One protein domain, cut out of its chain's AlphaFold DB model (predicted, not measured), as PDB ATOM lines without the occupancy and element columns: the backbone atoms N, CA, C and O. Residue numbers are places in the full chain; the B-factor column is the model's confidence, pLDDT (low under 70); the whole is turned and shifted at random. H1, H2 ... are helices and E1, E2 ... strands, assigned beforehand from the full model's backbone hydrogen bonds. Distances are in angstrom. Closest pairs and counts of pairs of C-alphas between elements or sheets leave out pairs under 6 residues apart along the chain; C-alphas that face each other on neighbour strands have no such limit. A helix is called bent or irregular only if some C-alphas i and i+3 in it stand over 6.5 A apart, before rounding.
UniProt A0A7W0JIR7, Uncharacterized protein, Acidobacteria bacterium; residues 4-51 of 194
ATOM      1  N   VAL A   4     -46.831 -35.798   3.174       85.31
ATOM      2  CA  VAL A   4     -46.239 -34.451   3.228       85.31
ATOM      3  C   VAL A   4     -45.681 -34.206   4.623       85.31
ATOM      4  O   VAL A   4     -46.384 -34.389   5.621       85.31
ATOM      5  N   THR A   5     -44.420 -33.798   4.692       89.38
ATOM      6  CA  THR A   5     -43.738 -33.449   5.941       89.38
ATOM      7  C   THR A   5     -44.072 -32.009   6.324       89.38
ATOM      8  O   THR A   5     -44.006 -31.112   5.483       89.38
ATOM      9  N   CYS A   6     -44.467 -31.777   7.576       87.00
ATOM     10  CA  CYS A   6     -44.727 -30.427   8.071       87.00
ATOM     11  C   CYS A   6     -43.400 -29.677   8.294       87.00
ATOM     12  O   CYS A   6     -42.548 -30.204   8.999       87.00
ATOM     13  N   PRO A   7     -43.226 -28.450   7.774       86.00
ATOM     14  CA  PRO A   7     -41.964 -27.714   7.888       86.00
ATOM     15  C   PRO A   7     -41.649 -27.211   9.305       86.00
ATOM     16  O   PRO A   7     -40.498 -26.901   9.588       86.00
ATOM     17  N   SER A   8     -42.648 -27.118  10.188       88.75
ATOM     18  CA  SER A   8     -42.461 -26.585  11.546       88.75
ATOM     19  C   SER A   8     -42.235 -27.654  12.612       88.75
ATOM     20  O   SER A   8     -41.702 -27.347  13.674       88.75
ATOM     21  N   CYS A   9     -42.658 -28.900  12.375       89.38
ATOM     22  CA  CYS A   9     -42.536 -29.980  13.363       89.38
ATOM     23  C   CYS A   9     -42.035 -31.314  12.796       89.38
ATOM     24  O   CYS A   9     -42.021 -32.305  13.522       89.38
ATOM     25  N   ASP A  10     -41.680 -31.364  11.509       88.50
ATOM     26  CA  ASP A  10     -41.194 -32.549  10.787       88.50
ATOM     27  C   ASP A  10     -42.124 -33.778  10.817       88.50
ATOM     28  O   ASP A  10     -41.750 -34.880  10.411       88.50
ATOM     29  N   PHE A  11     -43.384 -33.606  11.229       89.94
ATOM     30  CA  PHE A  11     -44.356 -34.694  11.253       89.94
ATOM     31  C   PHE A  11     -44.837 -35.054   9.843       89.94
ATOM     32  O   PHE A  11     -45.244 -34.185   9.062       89.94
ATOM     33  N   ALA A  12     -44.845 -36.350   9.525       88.56
ATOM     34  CA  ALA A  12     -45.317 -36.870   8.248       88.56
ATOM     35  C   ALA A  12     -46.842 -37.064   8.268       88.56
ATOM     36  O   ALA A  12     -47.364 -37.946   8.946       88.56
ATOM     37  N   ASN A  13     -47.565 -36.255   7.494       88.56
ATOM     38  CA  ASN A  13     -49.021 -36.338   7.373       88.56
ATOM     39  C   ASN A  13     -49.381 -37.145   6.115       88.56
ATOM     40  O   ASN A  13     -48.782 -36.946   5.056       88.56
ATOM     41  N   THR A  14     -50.357 -38.050   6.209       89.25
ATOM     42  CA  THR A  14     -50.844 -38.883   5.095       89.25
ATOM     43  C   THR A  14     -52.251 -38.456   4.670       89.25
ATOM     44  O   THR A  14     -53.045 -38.008   5.489       89.25
ATOM     45  N   GLY A  15     -52.575 -38.570   3.376       82.31
ATOM     46  CA  GLY A  15     -53.930 -38.254   2.876       82.31
ATOM     47  C   GLY A  15     -54.269 -36.755   2.858       82.31
ATOM     48  O   GLY A  15     -55.428 -36.376   2.967       82.31
ATOM     49  N   VAL A  16     -53.243 -35.915   2.727       79.88
ATOM     50  CA  VAL A  16     -53.282 -34.452   2.863       79.88
ATOM     51  C   VAL A  16     -54.013 -33.794   1.677       79.88
ATOM     52  O   VAL A  16     -53.706 -34.083   0.519       79.88
ATOM     53  N   THR A  17     -54.958 -32.890   1.958       81.50
ATOM     54  CA  THR A  17     -55.674 -32.038   0.980       81.50
ATOM     55  C   THR A  17     -55.303 -30.558   1.168       81.50
ATOM     56  O   THR A  17     -54.676 -30.197   2.163       81.50
ATOM     57  N   ALA A  18     -55.682 -29.675   0.237       74.62
ATOM     58  CA  ALA A  18     -55.306 -28.251   0.269       74.62
ATOM     59  C   ALA A  18     -55.747 -27.495   1.544       74.62
ATOM     60  O   ALA A  18     -55.139 -26.491   1.903       74.62
ATOM     61  N   GLU A  19     -56.767 -27.993   2.243       83.19
ATOM     62  CA  GLU A  19     -57.321 -27.392   3.466       83.19
ATOM     63  C   GLU A  19     -56.816 -28.064   4.751       83.19
ATOM     64  O   GLU A  19     -57.151 -27.648   5.862       83.19
ATOM     65  N   SER A  20     -56.024 -29.126   4.619       84.44
ATOM     66  CA  SER A  20     -55.586 -29.905   5.769       84.44
ATOM     67  C   SER A  20     -54.508 -29.185   6.584       84.44
ATOM     68  O   SER A  20     -53.630 -28.480   6.073       84.44
ATOM     69  N   LYS A  21     -54.606 -29.366   7.899       91.00
ATOM     70  CA  LYS A  21     -53.664 -28.858   8.895       91.00
ATOM     71  C   LYS A  21     -52.814 -30.009   9.410       91.00
ATOM     72  O   LYS A  21     -53.241 -31.162   9.368       91.00
ATOM     73  N   CYS A  22     -51.627 -29.700   9.913       88.38
ATOM     74  CA  CYS A  22     -50.783 -30.706  10.534       88.38
ATOM     75  C   CYS A  22     -51.485 -31.323  11.749       88.38
ATOM     76  O   CYS A  22     -51.955 -30.599  12.627       88.38
ATOM     77  N   ALA A  23     -51.495 -32.656  11.826       88.06
ATOM     78  CA  ALA A  23     -52.096 -33.391  12.936       88.06
ATOM     79  C   ALA A  23     -51.419 -33.117  14.294       88.06
ATOM     80  O   ALA A  23     -52.039 -33.330  15.331       88.06
ATOM     81  N   GLN A  24     -50.165 -32.646  14.290       90.19
ATOM     82  CA  GLN A  24     -49.380 -32.414  15.504       90.19
ATOM     83  C   GLN A  24     -49.345 -30.941  15.938       90.19
ATOM     84  O   GLN A  24     -49.584 -30.654  17.106       90.19
ATOM     85  N   CYS A  25     -49.044 -30.002  15.033       89.81
ATOM     86  CA  CYS A  25     -48.883 -28.581  15.384       89.81
ATOM     87  C   CYS A  25     -50.035 -27.677  14.914       89.81
ATOM     88  O   CYS A  25     -50.064 -26.500  15.256       89.81
ATOM     89  N   GLY A  26     -50.984 -28.198  14.127       87.75
ATOM     90  CA  GLY A  26     -52.138 -27.436  13.638       87.75
ATOM     91  C   GLY A  26     -51.836 -26.408  12.541       87.75
ATOM     92  O   GLY A  26     -52.761 -25.736  12.079       87.75
ATOM     93  N   GLU A  27     -50.585 -26.288  12.090       89.25
ATOM     94  CA  GLU A  27     -50.226 -25.371  11.007       89.25
ATOM     95  C   GLU A  27     -50.806 -25.796   9.648       89.25
ATOM     96  O   GLU A  27     -50.964 -26.994   9.384       89.25
ATOM     97  N   PRO A  28     -51.118 -24.830   8.763       88.69
ATOM     98  CA  PRO A  28     -51.623 -25.120   7.427       88.69
ATOM     99  C   PRO A  28     -50.557 -25.820   6.572       88.69
ATOM    100  O   PRO A  28     -49.453 -25.310   6.399       88.69
ATOM    101  N   LEU A  29     -50.902 -26.964   5.971       87.56
ATOM    102  CA  LEU A  29     -49.994 -27.733   5.104       87.56
ATOM    103  C   LEU A  29     -50.016 -27.273   3.636       87.56
ATOM    104  O   LEU A  29     -49.256 -27.792   2.817       87.56
ATOM    105  N   ALA A  30     -50.850 -26.286   3.298       85.75
ATOM    106  CA  ALA A  30     -50.962 -25.733   1.948       85.75
ATOM    107  C   ALA A  30     -49.614 -25.273   1.339       85.75
ATOM    108  O   ALA A  30     -49.355 -25.621   0.185       85.75
ATOM    109  N   PRO A  31     -48.713 -24.579   2.074       84.38
ATOM    110  CA  PRO A  31     -47.419 -24.163   1.526       84.38
ATOM    111  C   PRO A  31     -46.504 -25.355   1.217       84.38
ATOM    112  O   PRO A  31     -45.845 -25.378   0.181       84.38
ATOM    113  N   ALA A  32     -46.500 -26.376   2.079       83.38
ATOM    114  CA  ALA A  32     -45.681 -27.576   1.905       83.38
ATOM    115  C   ALA A  32     -46.163 -28.435   0.723       83.38
ATOM    116  O   ALA A  32     -45.354 -28.918  -0.069       83.38
ATOM    117  N   LEU A  33     -47.484 -28.564   0.553       86.62
ATOM    118  CA  LEU A  33     -48.094 -29.205  -0.617       86.62
ATOM    119  C   LEU A  33     -47.739 -28.484  -1.921       86.62
ATOM    120  O   LEU A  33     -47.453 -29.128  -2.937       86.62
ATOM    121  N   PHE A  34     -47.759 -27.149  -1.900       88.56
ATOM    122  CA  PHE A  34     -47.383 -26.343  -3.055       88.56
ATOM    123  C   PHE A  34     -45.909 -26.556  -3.413       88.56
ATOM    124  O   PHE A  34     -45.604 -26.865  -4.562       88.56
ATOM    125  N   GLN A  35     -45.014 -26.499  -2.424       86.75
ATOM    126  CA  GLN A  35     -43.580 -26.704  -2.632       86.75
ATOM    127  C   GLN A  35     -43.273 -28.090  -3.213       86.75
ATOM    128  O   GLN A  35     -42.535 -28.199  -4.186       86.75
ATOM    129  N   GLN A  36     -43.916 -29.139  -2.692       86.75
ATOM    130  CA  GLN A  36     -43.766 -30.499  -3.213       86.75
ATOM    131  C   GLN A  36     -44.223 -30.611  -4.675       86.75
ATOM    132  O   GLN A  36     -43.590 -31.300  -5.471       86.75
ATOM    133  N   SER A  37     -45.300 -29.908  -5.039       87.81
ATOM    134  CA  SER A  37     -45.801 -29.863  -6.419       87.81
ATOM    135  C   SER A  37     -44.828 -29.128  -7.350       87.81
ATOM    136  O   SER A  37     -44.608 -29.557  -8.482       87.81
ATOM    137  N   VAL A  38     -44.206 -28.046  -6.868       90.94
ATOM    138  CA  VAL A  38     -43.161 -27.308  -7.594       90.94
ATOM    139  C   VAL A  38     -41.906 -28.163  -7.775       90.94
ATOM    140  O   VAL A  38     -41.357 -28.200  -8.874       90.94
ATOM    141  N   ASP A  39     -41.478 -28.898  -6.750       89.06
ATOM    142  CA  ASP A  39     -40.324 -29.800  -6.833       89.06
ATOM    143  C   ASP A  39     -40.574 -30.969  -7.792       89.06
ATOM    144  O   ASP A  39     -39.683 -31.369  -8.542       89.06
ATOM    145  N   GLU A  40     -41.796 -31.503  -7.815       87.38
ATOM    146  CA  GLU A  40     -42.208 -32.543  -8.759       87.38
ATOM    147  C   GLU A  40     -42.207 -32.007 -10.200       87.38
ATOM    148  O   GLU A  40     -41.641 -32.640 -11.094       87.38
ATOM    149  N   LEU A  41     -42.726 -30.792 -10.420       87.31
ATOM    150  CA  LEU A  41     -42.636 -30.093 -11.707       87.31
ATOM    151  C   LEU A  41     -41.189 -29.808 -12.114       87.31
ATOM    152  O   LEU A  41     -40.847 -29.964 -13.287       87.31
ATOM    153  N   LYS A  42     -40.323 -29.424 -11.173       87.56
ATOM    154  CA  LYS A  42     -38.904 -29.178 -11.435       87.56
ATOM    155  C   LYS A  42     -38.189 -30.468 -11.828       87.56
ATOM    156  O   LYS A  42     -37.511 -30.480 -12.847       87.56
ATOM    157  N   LYS A  43     -38.432 -31.576 -11.118       84.69
ATOM    158  CA  LYS A  43     -37.920 -32.907 -11.489       84.69
ATOM    159  C   LYS A  43     -38.435 -33.369 -12.852       84.69
ATOM    160  O   LYS A  43     -37.678 -33.937 -13.632       84.69
ATOM    161  N   LEU A  44     -39.706 -33.125 -13.171       82.94
ATOM    162  CA  LEU A  44     -40.253 -33.419 -14.499       82.94
ATOM    163  C   LEU A  44     -39.587 -32.555 -15.580       82.94
ATOM    164  O   LEU A  44     -39.236 -33.067 -16.639       82.94
ATOM    165  N   THR A  45     -39.352 -31.274 -15.292       80.31
ATOM    166  CA  THR A  45     -38.692 -30.317 -16.196       80.31
ATOM    167  C   THR A  45     -37.214 -30.645 -16.412       80.31
ATOM    168  O   THR A  45     -36.721 -30.524 -17.529       80.31
ATOM    169  N   GLU A  46     -36.512 -31.120 -15.385       76.12
ATOM    170  CA  GLU A  46     -35.124 -31.592 -15.476       76.12
ATOM    171  C   GLU A  46     -35.004 -32.924 -16.230       76.12
ATOM    172  O   GLU A  46     -33.987 -33.167 -16.872       76.12
ATOM    173  N   ASN A  47     -36.052 -33.757 -16.229       69.88
ATOM    174  CA  ASN A  47     -36.115 -34.991 -17.025       69.88
ATOM    175  C   ASN A  47     -36.618 -34.764 -18.467       69.88
ATOM    176  O   ASN A  47     -36.361 -35.578 -19.358       69.88
ATOM    177  N   LEU A  48     -37.272 -33.633 -18.739       66.56
ATOM    178  CA  LEU A  48     -37.766 -33.212 -20.057       66.56
ATOM    179  C   LEU A  48     -36.709 -32.942 -21.158       66.56
ATOM    180  O   LEU A  48     -37.097 -33.010 -22.327       66.56
ATOM    181  N   PRO A  49     -35.400 -32.706 -20.907       56.22
ATOM    182  CA  PRO A  49     -34.400 -32.622 -21.975       56.22
ATOM    183  C   PRO A  49     -34.350 -33.894 -22.832       56.22
ATOM    184  O   PRO A  49     -34.067 -33.812 -24.025       56.22
ATOM    185  N   SER A  50     -34.713 -35.048 -22.256       50.53
ATOM    186  CA  SER A  50     -34.835 -36.330 -22.966       50.53
ATOM    187  C   SER A  50     -36.030 -36.403 -23.936       50.53
ATOM    188  O   SER A  50     -36.061 -37.255 -24.820       50.53
ATOM    189  N   LEU A  51     -36.999 -35.485 -23.816       48.38
ATOM    190  CA  LEU A  51     -38.223 -35.416 -24.625       48.38
ATOM    191  C   LEU A  51     -38.189 -34.320 -25.693       48.38
ATOM    192  O   LEU A  51     -39.137 -34.212 -26.479       48.38
TER     193      LEU A  51
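Overview. This is residues 4 to 51 of the 194 residues of an uncharacterized protein of Acidobacteria bacterium (UniProt A0A7W0JIR7). A small head, mostly of loops, holds residues 4 to 29 and the first turns of one long helix, H1, whose residues 37 to 51 stick out from it as a free arm. The printed part has 48 residues, with strand E1 followed by helix H1, and is mostly helix. It is loose, with a radius of gyration of the C-alphas of 13.1 A, and spans 41 by 18 by 15 A, the arm making the length.

Along the chain. E1, residues 12 to 14, begins at C-alpha 12 (-45.317, -36.870, 8.248). H1, residues 30 to 51, measures 31.0 A and ends at C-alpha 51 (-38.223, -35.416, -24.625). H1 is irregular, but only just: C-alphas 46 and 49 are 6.6 A apart.

Arrangement. Residues 4 to 5 pair antiparallel with residues 12 to 13 of E1, which pairs with no named strand. E1 and H1 are apart. In H1, 15 of 18 O i to N i+4 pairs are within hydrogen-bond range.

Size, cuts and confidence. The C-alphas of Cys 25 and Leu 51, the two farthest apart, are 42.0 A apart. The printed part has no cut. The link from E1 to H1 is long, 15 residues. Residues 47 to 51 have pLDDT under 70.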